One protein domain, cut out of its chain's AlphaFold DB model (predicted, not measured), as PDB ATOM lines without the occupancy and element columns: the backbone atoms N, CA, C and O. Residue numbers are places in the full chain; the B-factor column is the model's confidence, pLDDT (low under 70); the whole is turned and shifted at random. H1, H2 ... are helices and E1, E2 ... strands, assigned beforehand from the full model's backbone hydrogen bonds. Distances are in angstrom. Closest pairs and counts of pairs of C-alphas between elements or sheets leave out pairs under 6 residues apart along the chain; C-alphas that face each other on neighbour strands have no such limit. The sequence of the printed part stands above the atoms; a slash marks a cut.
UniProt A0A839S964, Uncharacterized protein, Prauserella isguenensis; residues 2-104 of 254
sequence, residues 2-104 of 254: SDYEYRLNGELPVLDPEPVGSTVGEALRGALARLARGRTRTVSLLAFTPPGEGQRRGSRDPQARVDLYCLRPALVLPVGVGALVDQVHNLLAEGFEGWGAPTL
ATOM      1  N   SER A   2     -56.400  20.303  16.014       50.44
ATOM      2  CA  SER A   2     -57.608  21.060  16.349       50.44
ATOM      3  C   SER A   2     -57.899  22.071  15.243       50.44
ATOM      4  O   SER A   2     -57.123  23.006  15.061       50.44
ATOM      5  N   ASP A   3     -58.992  21.853  14.513       71.62
ATOM      6  CA  ASP A   3     -59.511  22.709  13.443       71.62
ATOM      7  C   ASP A   3     -60.107  23.996  14.037       71.62
ATOM      8  O   ASP A   3     -61.320  24.178  14.046       71.62
ATOM      9  N   TYR A   4     -59.274  24.869  14.607       78.50
ATOM     10  CA  TYR A   4     -59.712  26.164  15.128       78.50
ATOM     11  C   TYR A   4     -58.967  27.311  14.452       78.50
ATOM     12  O   TYR A   4     -57.748  27.285  14.294       78.50
ATOM     13  N   GLU A   5     -59.716  28.349  14.095       80.44
ATOM     14  CA  GLU A   5     -59.181  29.657  13.750       80.44
ATOM     15  C   GLU A   5     -59.120  30.499  15.027       80.44
ATOM     16  O   GLU A   5     -60.131  30.684  15.714       80.44
ATOM     17  N   TYR A   6     -57.938  31.020  15.350       80.94
ATOM     18  CA  TYR A   6     -57.764  31.860  16.526       80.94
ATOM     19  C   TYR A   6     -57.726  33.330  16.145       80.94
ATOM     20  O   TYR A   6     -57.041  33.737  15.200       80.94
ATOM     21  N   ARG A   7     -58.437  34.143  16.925       83.31
ATOM     22  CA  ARG A   7     -58.516  35.587  16.722       83.31
ATOM     23  C   ARG A   7     -58.275  36.344  18.019       83.31
ATOM     24  O   ARG A   7     -58.529  35.823  19.106       83.31
ATOM     25  N   LEU A   8     -57.809  37.586  17.905       80.38
ATOM     26  CA  LEU A   8     -57.583  38.461  19.056       80.38
ATOM     27  C   LEU A   8     -58.529  39.649  19.064       80.38
ATOM     28  O   LEU A   8     -58.571  40.418  18.099       80.38
ATOM     29  N   ASN A   9     -59.163  39.881  20.210       80.69
ATOM     30  CA  ASN A   9     -59.930  41.093  20.457       80.69
ATOM     31  C   ASN A   9     -59.227  41.996  21.483       80.69
ATOM     32  O   ASN A   9     -58.710  41.519  22.496       80.69
ATOM     33  N   GLY A  10     -59.190  43.298  21.199       63.41
ATOM     34  CA  GLY A  10     -58.938  44.327  22.212       63.41
ATOM     35  C   GLY A  10     -60.278  44.839  22.744       63.41
ATOM     36  O   GLY A  10     -61.298  44.644  22.099       63.41
ATOM     37  N   GLU A  11     -60.325  45.494  23.903       54.91
ATOM     38  CA  GLU A  11     -61.615  45.974  24.442       54.91
ATOM     39  C   GLU A  11     -62.195  47.200  23.716       54.91
ATOM     40  O   GLU A  11     -63.345  47.575  23.946       54.91
ATOM     41  N   LEU A  12     -61.450  47.786  22.773       44.06
ATOM     42  CA  LEU A  12     -62.010  48.716  21.793       44.06
ATOM     43  C   LEU A  12     -62.767  47.928  20.716       44.06
ATOM     44  O   LEU A  12     -62.287  46.869  20.321       44.06
ATOM     45  N   PRO A  13     -63.915  48.425  20.214       41.66
ATOM     46  CA  PRO A  13     -64.764  47.689  19.288       41.66
ATOM     47  C   PRO A  13     -64.074  47.579  17.927       41.66
ATOM     48  O   PRO A  13     -64.335  48.349  17.006       41.66
ATOM     49  N   VAL A  14     -63.171  46.614  17.789       46.16
ATOM     50  CA  VAL A  14     -62.798  46.108  16.482       46.16
ATOM     51  C   VAL A  14     -63.944  45.186  16.097       46.16
ATOM     52  O   VAL A  14     -64.142  44.135  16.700       46.16
ATOM     53  N   LEU A  15     -64.756  45.644  15.144       51.34
ATOM     54  CA  LEU A  15     -65.938  44.938  14.641       51.34
ATOM     55  C   LEU A  15     -65.617  43.531  14.106       51.34
ATOM     56  O   LEU A  15     -66.535  42.728  13.982       51.34
ATOM     57  N   ASP A  16     -64.338  43.227  13.869       62.12
ATOM     58  CA  ASP A  16     -63.836  41.897  13.543       62.12
ATOM     59  C   ASP A  16     -62.527  41.604  14.305       62.12
ATOM     60  O   ASP A  16     -61.539  42.323  14.125       62.12
ATOM     61  N   PRO A  17     -62.473  40.561  15.155       66.38
ATOM     62  CA  PRO A  17     -61.232  40.176  15.816       66.38
ATOM     63  C   PRO A  17     -60.204  39.707  14.774       66.38
ATOM     64  O   PRO A  17     -60.534  38.991  13.831       66.38
ATOM     65  N   GLU A  18     -58.949  40.129  14.930       74.81
ATOM     66  CA  GLU A  18     -57.902  39.899  13.924       74.81
ATOM     67  C   GLU A  18     -57.445  38.429  13.956       74.81
ATOM     68  O   GLU A  18     -57.119  37.942  15.047       74.81
ATOM     69  N   PRO A  19     -57.391  37.725  12.810       74.88
ATOM     70  CA  PRO A  19     -56.845  36.376  12.745       74.88
ATOM     71  C   PRO A  19     -55.347  36.402  13.049       74.88
ATOM     72  O   PRO A  19     -54.603  37.223  12.516       74.88
ATOM     73  N   VAL A  20     -54.900  35.493  13.909       80.62
ATOM     74  CA  VAL A  20     -53.497  35.435  14.366       80.62
ATOM     75  C   VAL A  20     -52.802  34.117  14.070       80.62
ATOM     76  O   VAL A  20     -51.580  34.050  14.168       80.62
ATOM     77  N   GLY A  21     -53.549  33.081  13.693       79.56
ATOM     78  CA  GLY A  21     -52.977  31.791  13.342       79.56
ATOM     79  C   GLY A  21     -53.950  30.634  13.514       79.56
ATOM     80  O   GLY A  21     -55.138  30.820  13.791       79.56
ATOM     81  N   SER A  22     -53.407  29.432  13.355       81.62
ATOM     82  CA  SER A  22     -54.140  28.158  13.427       81.62
ATOM     83  C   SER A  22     -53.806  27.351  14.683       81.62
ATOM     84  O   SER A  22     -54.380  26.292  14.927       81.62
ATOM     85  N   THR A  23     -52.885  27.849  15.512       89.31
ATOM     86  CA  THR A  23     -52.482  27.205  16.766       89.31
ATOM     87  C   THR A  23     -52.648  28.138  17.962       89.31
ATOM     88  O   THR A  23     -52.523  29.359  17.842       89.31
ATOM     89  N   VAL A  24     -52.859  27.558  19.151       89.94
ATOM     90  CA  VAL A  24     -52.915  28.323  20.411       89.94
ATOM     91  C   VAL A  24     -51.613  29.092  20.644       89.94
ATOM     92  O   VAL A  24     -51.659  30.238  21.071       89.94
ATOM     93  N   GLY A  25     -50.457  28.502  20.315       92.44
ATOM     94  CA  GLY A  25     -49.155  29.154  20.481       92.44
ATOM     95  C   GLY A  25     -48.982  30.401  19.608       92.44
ATOM     96  O   GLY A  25     -48.517  31.429  20.095       92.44
ATOM     97  N   GLU A  26     -49.392  30.354  18.338       89.81
ATOM     98  CA  GLU A  26     -49.376  31.532  17.452       89.81
ATOM     99  C   GLU A  26     -50.290  32.645  17.970       89.81
ATOM    100  O   GLU A  26     -49.883  33.808  18.046       89.81
ATOM    101  N   ALA A  27     -51.502  32.279  18.390       91.50
ATOM    102  CA  ALA A  27     -52.461  33.222  18.942       91.50
ATOM    103  C   ALA A  27     -51.970  33.850  20.254       91.50
ATOM    104  O   ALA A  27     -52.049  35.069  20.426       91.50
ATOM    105  N   LEU A  28     -51.403  33.036  21.150       93.75
ATOM    106  CA  LEU A  28     -50.829  33.486  22.413       93.75
ATOM    107  C   LEU A  28     -49.656  34.440  22.169       93.75
ATOM    108  O   LEU A  28     -49.657  35.535  22.720       93.75
ATOM    109  N   ARG A  29     -48.713  34.101  21.280       92.88
ATOM    110  CA  ARG A  29     -47.625  35.007  20.868       92.88
ATOM    111  C   ARG A  29     -48.164  36.355  20.393       92.88
ATOM    112  O   ARG A  29     -47.690  37.401  20.834       92.88
ATOM    113  N   GLY A  30     -49.172  36.343  19.519       90.81
ATOM    114  CA  GLY A  30     -49.817  37.563  19.033       90.81
ATOM    115  C   GLY A  30     -50.414  38.402  20.168       90.81
ATOM    116  O   GLY A  30     -50.247  39.626  20.197       90.81
ATOM    117  N   ALA A  31     -51.065  37.753  21.135       91.62
ATOM    118  CA  ALA A  31     -51.665  38.421  22.284       91.62
ATOM    119  C   ALA A  31     -50.607  39.028  23.215       91.62
ATOM    120  O   ALA A  31     -50.691  40.206  23.567       91.62
ATOM    121  N   LEU A  32     -49.566  38.263  23.545       91.38
ATOM    122  CA  LEU A  32     -48.453  38.709  24.380       91.38
ATOM    123  C   LEU A  32     -47.684  39.862  23.724       91.38
ATOM    124  O   LEU A  32     -47.354  40.839  24.392       91.38
ATOM    125  N   ALA A  33     -47.486  39.827  22.403       88.81
ATOM    126  CA  ALA A  33     -46.881  40.931  21.661       88.81
ATOM    127  C   ALA A  33     -47.715  42.224  21.740       88.81
ATOM    128  O   ALA A  33     -47.156  43.324  21.761       88.81
ATOM    129  N   ARG A  34     -49.052  42.131  21.805       88.44
ATOM    130  CA  ARG A  34     -49.924  43.299  22.027       88.44
ATOM    131  C   ARG A  34     -49.793  43.839  23.450       88.44
ATOM    132  O   ARG A  34     -49.652  45.051  23.608       88.44
ATOM    133  N   LEU A  35     -49.775  42.960  24.453       87.81
ATOM    134  CA  LEU A  35     -49.571  43.345  25.854       87.81
ATOM    135  C   LEU A  35     -48.189  43.983  26.073       87.81
ATOM    136  O   LEU A  35     -48.086  45.006  26.746       87.81
ATOM    137  N   ALA A  36     -47.138  43.453  25.439       86.38
ATOM    138  CA  ALA A  36     -45.774  43.987  25.503       86.38
ATOM    139  C   ALA A  36     -45.661  45.430  24.982       86.38
ATOM    140  O   ALA A  36     -44.844  46.208  25.470       86.38
ATOM    141  N   ARG A  37     -46.501  45.815  24.010       85.75
ATOM    142  CA  ARG A  37     -46.555  47.190  23.481       85.75
ATOM    143  C   ARG A  37     -47.210  48.179  24.451       85.75
ATOM    144  O   ARG A  37     -47.177  49.376  24.183       85.75
ATOM    145  N   GLY A  38     -47.849  47.702  25.522       79.62
ATOM    146  CA  GLY A  38     -48.417  48.528  26.591       79.62
ATOM    147  C   GLY A  38     -49.641  49.368  26.209       79.62
ATOM    148  O   GLY A  38     -50.057  50.206  27.000       79.62
ATOM    149  N   ARG A  39     -50.223  49.168  25.016       78.56
ATOM    150  CA  ARG A  39     -51.409  49.916  24.546       78.56
ATOM    151  C   ARG A  39     -52.719  49.462  25.187       78.56
ATOM    152  O   ARG A  39     -53.698  50.191  25.140       78.56
ATOM    153  N   THR A  40     -52.731  48.245  25.711       83.06
ATOM    154  CA  THR A  40     -53.854  47.626  26.410       83.06
ATOM    155  C   THR A  40     -53.282  46.771  27.529       83.06
ATOM    156  O   THR A  40     -52.172  46.237  27.395       83.06
ATOM    157  N   ARG A  41     -54.005  46.652  28.638       86.94
ATOM    158  CA  ARG A  41     -53.663  45.743  29.736       86.94
ATOM    159  C   ARG A  41     -54.396  44.417  29.626       86.94
ATOM    160  O   ARG A  41     -53.966  43.457  30.262       86.94
ATOM    161  N   THR A  42     -55.419  44.358  28.780       89.88
ATOM    162  CA  THR A  42     -56.211  43.156  28.541       89.88
ATOM    163  C   THR A  42     -56.237  42.792  27.056       89.88
ATOM    164  O   THR A  42     -56.330  43.660  26.184       89.88
ATOM    165  N   VAL A  43     -56.151  41.498  26.748       91.38
ATOM    166  CA  VAL A  43     -56.388  40.950  25.401       91.38
ATOM    167  C   VAL A  43     -57.226  39.686  25.526       91.38
ATOM    168  O   VAL A  43     -56.936  38.846  26.369       91.38
ATOM    169  N   SER A  44     -58.222  39.520  24.662       90.31
ATOM    170  CA  SER A  44     -58.996  38.280  24.578       90.31
ATOM    171  C   SER A  44     -58.499  37.425  23.419       90.31
ATOM    172  O   SER A  44     -58.465  37.886  22.276       90.31
ATOM    173  N   LEU A  45     -58.152  36.176  23.710       90.81
ATOM    174  CA  LEU A  45     -57.886  35.125  22.736       90.81
ATOM    175  C   LEU A  45     -59.176  34.334  22.521       90.81
ATOM    176  O   LEU A  45     -59.759  33.809  23.468       90.81
ATOM    177  N   LEU A  46     -59.628  34.273  21.273       88.75
ATOM    178  CA  LEU A  46     -60.895  33.669  20.873       88.75
ATOM    179  C   LEU A  46     -60.635  32.505  19.917       88.75
ATOM    180  O   LEU A  46     -59.846  32.655  18.984       88.75
ATOM    181  N   ALA A  47     -61.307  31.375  20.128       85.44
ATOM    182  CA  ALA A  47     -61.265  30.224  19.232       85.44
ATOM    183  C   ALA A  47     -62.593  30.074  18.483       85.44
ATOM    184  O   ALA A  47     -63.666  30.045  19.095       85.44
ATOM    185  N   PHE A  48     -62.509  29.948  17.163       81.94
ATOM    186  CA  PHE A  48     -63.642  29.753  16.264       81.94
ATOM    187  C   PHE A  48     -63.468  28.453  15.490       81.94
ATOM    188  O   PHE A  48     -62.372  28.152  15.023       81.94
ATOM    189  N   THR A  49     -64.545  27.695  15.301       77.38
ATOM    190  CA  THR A  49     -64.540  26.624  14.298       77.38
ATOM    191  C   THR A  49     -64.539  27.270  12.914       77.38
ATOM    192  O   THR A  49     -65.373  28.149  12.666       77.38
ATOM    193  N   PRO A  50     -63.635  26.873  12.005       67.12
ATOM    194  CA  PRO A  50     -63.661  27.358  10.641       67.12
ATOM    195  C   PRO A  50     -65.010  26.990  10.006       67.12
ATOM    196  O   PRO A  50     -65.573  25.933  10.307       67.12
ATOM    197  N   PRO A  51     -65.568  27.856   9.147       62.84
ATOM    198  CA  PRO A  51     -66.815  27.545   8.464       62.84
ATOM    199  C   PRO A  51     -66.626  26.283   7.613       62.84
ATOM    200  O   PRO A  51     -65.754  26.247   6.746       62.84
ATOM    201  N   GLY A  52     -67.439  25.250   7.852       59.41
ATOM    202  CA  GLY A  52     -67.469  24.067   6.991       59.41
ATOM    203  C   GLY A  52     -67.993  24.406   5.591       59.41
ATOM    204  O   GLY A  52     -68.771  25.352   5.421       59.41
ATOM    205  N   GLU A  53     -67.598  23.625   4.579       47.19
ATOM    206  CA  GLU A  53     -68.162  23.737   3.228       47.19
ATOM    207  C   GLU A  53     -69.694  23.585   3.289       47.19
ATOM    208  O   GLU A  53     -70.222  22.531   3.635       47.19
ATOM    209  N   GLY A  54     -70.422  24.666   2.993       52.66
ATOM    210  CA  GLY A  54     -71.892  24.696   2.994       52.66
ATOM    211  C   GLY A  54     -72.545  25.375   4.201       52.66
ATOM    212  O   GLY A  54     -73.756  25.609   4.177       52.66
ATOM    213  N   GLN A  55     -71.786  25.774   5.225       52.09
ATOM    214  CA  GLN A  55     -72.328  26.558   6.336       52.09
ATOM    215  C   GLN A  55     -72.358  28.046   5.964       52.09
ATOM    216  O   GLN A  55     -71.326  28.676   5.725       52.09
ATOM    217  N   ARG A  56     -73.569  28.629   5.889       49.06
ATOM    218  CA  ARG A  56     -73.746  30.091   5.798       49.06
ATOM    219  C   ARG A  56     -72.921  30.724   6.918       49.06
ATOM    220  O   ARG A  56     -73.061  30.263   8.044       49.06
ATOM    221  N   ARG A  57     -72.073  31.712   6.574       50.91
ATOM    222  CA  ARG A  57     -71.172  32.491   7.460       50.91
ATOM    223  C   ARG A  57     -71.357  32.131   8.939       50.91
ATOM    224  O   ARG A  57     -72.356  32.533   9.529       50.91
ATOM    225  N   GLY A  58     -70.405  31.347   9.450       49.75
ATOM    226  CA  GLY A  58     -70.447  30.675  10.746       49.75
ATOM    227  C   GLY A  58     -70.789  31.565  11.939       49.75
ATOM    228  O   GLY A  58     -70.760  32.794  11.854       49.75
ATOM    229  N   SER A  59     -71.120  30.892  13.046       52.69
ATOM    230  CA  SER A  59     -71.362  31.485  14.364       52.69
ATOM    231  C   SER A  59     -70.450  32.687  14.608       52.69
ATOM    232  O   SER A  59     -69.226  32.566  14.535       52.69
ATOM    233  N   ARG A  60     -71.050  33.852  14.886       61.62
ATOM    234  CA  ARG A  60     -70.300  35.042  15.320       61.62
ATOM    235  C   ARG A  60     -69.727  34.868  16.722       61.62
ATOM    236  O   ARG A  60     -68.808  35.602  17.082       61.62
ATOM    237  N   ASP A  61     -70.245  33.904  17.476       65.88
ATOM    238  CA  ASP A  61     -69.828  33.670  18.843       65.88
ATOM    239  C   ASP A  61     -68.658  32.684  18.887       65.88
ATOM    240  O   ASP A  61     -68.711  31.627  18.240       65.88
ATOM    241  N   PRO A  62     -67.585  33.028  19.623       72.62
ATOM    242  CA  PRO A  62     -66.439  32.153  19.799       72.62
ATOM    243  C   PRO A  62     -66.850  30.906  20.586       72.62
ATOM    244  O   PRO A  62     -67.592  30.996  21.561       72.62
ATOM    245  N   GLN A  63     -66.317  29.745  20.206       78.06
ATOM    246  CA  GLN A  63     -66.550  28.507  20.955       78.06
ATOM    247  C   GLN A  63     -65.810  28.486  22.289       78.06
ATOM    248  O   GLN A  63     -66.254  27.859  23.247       78.06
ATOM    249  N   ALA A  64     -64.662  29.160  22.346       85.25
ATOM    250  CA  ALA A  64     -63.896  29.317  23.566       85.25
ATOM    251  C   ALA A  64     -63.218  30.685  23.600       85.25
ATOM    252  O   ALA A  64     -62.869  31.265  22.566       85.25
ATOM    253  N   ARG A  65     -63.016  31.189  24.817       89.31
ATOM    254  CA  ARG A  65     -62.413  32.489  25.090       89.31
ATOM    255  C   ARG A  65     -61.482  32.400  26.292       89.31
ATOM    256  O   ARG A  65     -61.817  31.769  27.293       89.31
ATOM    257  N   VAL A  66     -60.351  33.090  26.194       93.06
ATOM    258  CA  VAL A  66     -59.430  33.343  27.304       93.06
ATOM    259  C   VAL A  66     -59.100  34.825  27.333       93.06
ATOM    260  O   VAL A  66     -58.604  35.369  26.349       93.06
ATOM    261  N   ASP A  67     -59.354  35.470  28.461       94.12
ATOM    262  CA  ASP A  67     -58.913  36.831  28.726       94.12
ATOM    263  C   ASP A  67     -57.537  36.800  29.392       94.12
ATOM    264  O   ASP A  67     -57.293  36.071  30.350       94.12
ATOM    265  N   LEU A  68     -56.617  37.586  28.848       95.06
ATOM    266  CA  LEU A  68     -55.246  37.715  29.307       95.06
ATOM    267  C   LEU A  68     -55.074  39.081  29.964       95.06
ATOM    268  O   LEU A  68     -55.064  40.100  29.270       95.06
ATOM    269  N   TYR A  69     -54.908  39.097  31.286       93.88
ATOM    270  CA  TYR A  69     -54.675  40.313  32.067       93.88
ATOM    271  C   TYR A  69     -53.187  40.489  32.353       93.88
ATOM    272  O   TYR A  69     -52.577  39.695  33.070       93.88
ATOM    273  N   CYS A  70     -52.580  41.540  31.810       92.06
ATOM    274  CA  CYS A  70     -51.186  41.877  32.075       92.06
ATOM    275  C   CYS A  70     -51.036  42.404  33.507       92.06
ATOM    276  O   CYS A  70     -51.453  43.522  33.819       92.06
ATOM    277  N   LEU A  71     -50.414  41.598  34.371       88.81
ATOM    278  CA  LEU A  71     -50.166  41.962  35.765       88.81
ATOM    279  C   LEU A  71     -48.945  42.880  35.873       88.81
ATOM    280  O   LEU A  71     -48.962  43.901  36.559       88.81
ATOM    281  N   ARG A  72     -47.878  42.508  35.161       86.94
ATOM    282  CA  ARG A  72     -46.610  43.236  35.023       86.94
ATOM    283  C   ARG A  72     -45.876  42.724  33.772       86.94
ATOM    284  O   ARG A  72     -46.303  41.714  33.212       86.94
ATOM    285  N   PRO A  73     -44.789  43.373  33.310       85.44
ATOM    286  CA  PRO A  73     -44.018  42.854  32.182       85.44
ATOM    287  C   PRO A  73     -43.650  41.378  32.382       85.44
ATOM    288  O   PRO A  73     -43.231  41.004  33.477       85.44
ATOM    289  N   ALA A  74     -43.837  40.563  31.338       87.88
ATOM    290  CA  ALA A  74     -43.589  39.118  31.342       87.88
ATOM    291  C   ALA A  74     -44.459  38.276  32.310       87.88
ATOM    292  O   ALA A  74     -44.210  37.084  32.477       87.88
ATOM    293  N   LEU A  75     -45.505  38.846  32.922       91.44
ATOM    294  CA  LEU A  75     -46.439  38.099  33.770       91.44
ATOM    295  C   LEU A  75     -47.892  38.429  33.419       91.44
ATOM    296  O   LEU A  75     -48.344  39.571  33.556       91.44
ATOM    297  N   VAL A  76     -48.637  37.407  33.016       95.69
ATOM    298  CA  VAL A  76     -50.032  37.524  32.590       95.69
ATOM    299  C   VAL A  76     -50.906  36.564  33.383       95.69
ATOM    300  O   VAL A  76     -50.480  35.463  33.706       95.69
ATOM    301  N   LEU A  77     -52.129  36.969  33.704       96.31
ATOM    302  CA  LEU A  77     -53.140  36.087  34.268       96.31
ATOM    303  C   LEU A  77     -54.114  35.666  33.158       96.31
ATOM    304  O   LEU A  77     -54.869  36.519  32.684       96.31
ATOM    305  N   PRO A  78     -54.115  34.387  32.747       96.19
ATOM    306  CA  PRO A  78     -55.170  33.822  31.920       96.19
ATOM    307  C   PRO A  78     -56.424  33.586  32.759       96.19
ATOM    308  O   PRO A  78     -56.353  33.007  33.842       96.19
ATOM    309  N   VAL A  79     -57.573  34.017  32.250       94.81
ATOM    310  CA  VAL A  79     -58.891  33.774  32.841       94.81
ATOM    311  C   VAL A  79     -59.823  33.275  31.746       94.81
ATOM    312  O   VAL A  79     -59.902  33.852  30.664       94.81
ATOM    313  N   GLY A  80     -60.515  32.173  32.002       90.25
ATOM    314  CA  GLY A  80     -61.370  31.518  31.024       90.25
ATOM    315  C   GLY A  80     -61.861  30.174  31.540       90.25
ATOM    316  O   GLY A  80     -61.627  29.809  32.693       90.25
ATOM    317  N   VAL A  81     -62.539  29.427  30.674       85.50
ATOM    318  CA  VAL A  81     -63.023  28.079  30.980       85.50
ATOM    319  C   VAL A  81     -62.696  27.104  29.853       85.50
ATOM    320  O   VAL A  81     -62.644  27.478  28.681       85.50
ATOM    321  N   GLY A  82     -62.516  25.836  30.220       87.81
ATOM    322  CA  GLY A  82     -62.336  24.730  29.282       87.81
ATOM    323  C   GLY A  82     -60.926  24.612  28.703       87.81
ATOM    324  O   GLY A  82     -59.997  25.316  29.085       87.81
ATOM    325  N   ALA A  83     -60.778  23.725  27.721       86.88
ATOM    326  CA  ALA A  83     -59.472  23.273  27.239       86.88
ATOM    327  C   ALA A  83     -58.567  24.380  26.665       86.88
ATOM    328  O   ALA A  83     -57.356  24.183  26.558       86.88
ATOM    329  N   LEU A  84     -59.125  25.521  26.248       89.25
ATOM    330  CA  LEU A  84     -58.332  26.634  25.726       89.25
ATOM    331  C   LEU A  84     -57.529  27.327  26.833       89.25
ATOM    332  O   LEU A  84     -56.348  27.607  26.629       89.25
ATOM    333  N   VAL A  85     -58.141  27.583  27.997       92.31
ATOM    334  CA  VAL A  85     -57.428  28.214  29.120       92.31
ATOM    335  C   VAL A  85     -56.362  27.273  29.678       92.31
ATOM    336  O   VAL A  85     -55.253  27.720  29.953       92.31
ATOM    337  N   ASP A  86     -56.640  25.966  29.716       89.88
ATOM    338  CA  ASP A  86     -55.680  24.944  30.150       89.88
ATOM    339  C   ASP A  86     -54.451  24.892  29.228       89.88
ATOM    340  O   ASP A  86     -53.313  24.876  29.693       89.88
ATOM    341  N   GLN A  87     -54.658  24.938  27.906       92.62
ATOM    342  CA  GLN A  87     -53.559  24.993  26.933       92.62
ATOM    343  C   GLN A  87     -52.705  26.255  27.096       92.62
ATOM    344  O   GLN A  87     -51.479  26.179  27.037       92.62
ATOM    345  N   VAL A  88     -53.336  27.411  27.325       94.19
ATOM    346  CA  VAL A  88     -52.620  28.668  27.582       94.19
ATOM    347  C   VAL A  88     -51.823  28.591  28.887       94.19
ATOM    348  O   VAL A  88     -50.661  28.997  28.905       94.19
ATOM    349  N   HIS A  89     -52.404  28.048  29.961       93.50
ATOM    350  CA  HIS A  89     -51.700  27.849  31.230       93.50
ATOM    351  C   HIS A  89     -50.484  26.937  31.075       93.50
ATOM    352  O   HIS A  89     -49.414  27.295  31.561       93.50
ATOM    353  N   ASN A  90     -50.617  25.815  30.365       94.56
ATOM    354  CA  ASN A  90     -49.514  24.880  30.143       94.56
ATOM    355  C   ASN A  90     -48.354  25.538  29.385       94.56
ATOM    356  O   ASN A  90     -47.211  25.447  29.821       94.56
ATOM    357  N   LEU A  91     -48.648  26.282  28.311       95.56
ATOM    358  CA  LEU A  91     -47.620  27.029  27.579       95.56
ATOM    359  C   LEU A  91     -46.905  28.037  28.495       95.56
ATOM    360  O   LEU A  91     -45.678  28.088  28.537       95.56
ATOM    361  N   LEU A  92     -47.654  28.828  29.267       94.25
ATOM    362  CA  LEU A  92     -47.068  29.820  30.175       94.25
ATOM    363  C   LEU A  92     -46.270  29.186  31.325       94.25
ATOM    364  O   LEU A  92     -45.284  29.774  31.765       94.25
ATOM    365  N   ALA A  93     -46.657  28.000  31.800       91.88
ATOM    366  CA  ALA A  93     -45.909  27.254  32.813       91.88
ATOM    367  C   ALA A  93     -44.533  26.790  32.298       91.88
ATOM    368  O   ALA A  93     -43.578  26.722  33.069       91.88
ATOM    369  N   GLU A  94     -44.409  26.545  30.992       91.94
ATOM    370  CA  GLU A  94     -43.146  26.214  30.317       91.94
ATOM    371  C   GLU A  94     -42.275  27.452  30.008       91.94
ATOM    372  O   GLU A  94     -41.191  27.324  29.437       91.94
ATOM    373  N   GLY A  95     -42.712  28.659  30.391       89.56
ATOM    374  CA  GLY A  95     -41.971  29.903  30.163       89.56
ATOM    375  C   GLY A  95     -42.076  30.431  28.731       89.56
ATOM    376  O   GLY A  95     -41.098  30.965  28.197       89.56
ATOM    377  N   PHE A  96     -43.242  30.263  28.094       92.94
ATOM    378  CA  PHE A  96     -43.509  30.640  26.703       92.94
ATOM    379  C   PHE A  96     -43.007  32.051  26.356       92.94
ATOM    380  O   PHE A  96     -43.571  33.060  26.775       92.94
ATOM    381  N   GLU A  97     -41.928  32.117  25.572       89.94
ATOM    382  CA  GLU A  97     -41.286  33.365  25.128       89.94
ATOM    383  C   GLU A  97     -40.926  34.329  26.272       89.94
ATOM    384  O   GLU A  97     -40.996  35.550  26.134       89.94
ATOM    385  N   GLY A  98     -40.538  33.772  27.422       89.69
ATOM    386  CA  GLY A  98     -40.176  34.539  28.610       89.69
ATOM    387  C   GLY A  98     -41.371  35.086  29.393       89.69
ATOM    388  O   GLY A  98     -41.154  35.799  30.368       89.69
ATOM    389  N   TRP A  99     -42.605  34.759  28.999       93.88
ATOM    390  CA  TRP A  99     -43.811  35.051  29.770       93.88
ATOM    391  C   TRP A  99     -44.174  33.896  30.698       93.88
ATOM    392  O   TRP A  99     -43.932  32.732  30.386       93.88
ATOM    393  N   GLY A 100     -44.812  34.231  31.817       93.06
ATOM    394  CA  GLY A 100     -45.374  33.254  32.744       93.06
ATOM    395  C   GLY A 100     -46.756  33.642  33.259       93.06
ATOM    396  O   GLY A 100     -47.259  34.742  32.996       93.06
ATOM    397  N   ALA A 101     -47.340  32.731  34.034       92.62
ATOM    398  CA  ALA A 101     -48.567  32.941  34.792       92.62
ATOM    399  C   ALA A 101     -48.276  32.963  36.303       92.62
ATOM    400  O   ALA A 101     -47.327  32.313  36.748       92.62
ATOM    401  N   PRO A 102     -49.044  33.716  37.109       91.06
ATOM    402  CA  PRO A 102     -48.903  33.670  38.558       91.06
ATOM    403  C   PRO A 102     -49.345  32.305  39.099       91.06
ATOM    404  O   PRO A 102     -50.317  31.721  38.619       91.06
ATOM    405  N   THR A 103     -48.673  31.836  40.145       88.81
ATOM    406  CA  THR A 103     -49.139  30.700  40.942       88.81
ATOM    407  C   THR A 103     -50.191  31.200  41.929       88.81
ATOM    408  O   THR A 103     -49.932  32.128  42.697       88.81
ATOM    409  N   LEU A 104     -51.385  30.614  41.880       87.81
ATOM    410  CA  LEU A 104     -52.411  30.800  42.906       87.81
ATOM    411  C   LEU A 104     -52.070  29.936  44.134       87.81
ATOM    412  O   LEU A 104     -51.309  28.979  43.987       87.81
TER     413      LEU A 104
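This is residues 2 to 104 of the 254 residues of an uncharacterized protein of Prauserella isguenensis (UniProt A0A839S964). A strongly twisted sheet of five strands curls round the helix H1, and a second helix, H2, packs on the same face of the sheet over E4 and E5, making two layers, helices on one face of a sheet. From the far ends of E3 and E4 a long loop reaches away, and its residues 52 to 57 stick out free of the body. The printed part has 103 residues, with five named strands and two named helices in the order E1 E2 H1 E3 E4 E5 H2; the class is mixed, helices and strands. The sheet's order is E2 E1 E3 E4 E5, all antiparallel. The whole is compact, with a radius of gyration of the C-alphas of 13.6 A, yet elongated in outline, spanning 44 by 27 by 20 A.

In sheet order, E2 holds residues 18 to 21, E1 residues 5 to 9, E3 residues 42 to 48, E4 residues 64 to 72 and E5 residues 75 to 80. E1 begins at C-alpha 5, (-59.181, 29.657, 13.750). E4, the longest strand, measures 25.0 A from first to last C-alpha, and E3 19.6 A. H1, residues 24 to 36, measures 18.0 A and begins at C-alpha 24, (-52.915, 28.323, 20.411). H2, residues 83 to 93, measures 15.2 A and ends at C-alpha 93, (-45.909, 27.254, 32.813).

E2 and E5 are the edge strands. E1 and E2 form a hairpin, with N 8 and O 18 3.0 A apart, within hydrogen-bond range. E1 and E3 are antiparallel at 154 degrees, with N 7 and O 46 at 2.9 A. E3, E4 and E5 form a meander, each strand the antiparallel neighbour of the one before; N 45 and O 66 are 2.8 A apart, and N 69 and O 77 2.9 A. E2, H1 and E3 are a split strand-helix-strand unit, two strands running the same way with E1 between them, and its crossover is right-handed. H1 is on the sheet; its closest C-alphas to E2 are Ala 27 and Val 20, 5.2 A, and to E3 Ala 31 and Val 43, 6.2 A. H2 is on the sheet at a height of 8.9 A, along the strands, at 11 degrees to E4 on the local plane; the closest C-alphas of H2 and E4 are Val 85 and Val 66, 5.8 A. H1, with residues 24 to 28 alone, touches H2 at a steep tilt of 62 degrees, the same way; their closest C-alphas are Val 24 and Val 88, 7.2 A. In H1 and H2 every O i to N i+4 pair is within hydrogen-bond range.

The two C-alphas farthest apart, Gly 54 and Leu 104, are 44.8 A apart. The printed part has no cut. The link from E3 to E4, 15 residues, is long. Mean pLDDT of the printed part is 81.3; residue 2, residues 10 to 17 and residues 50 to 61 are under 70.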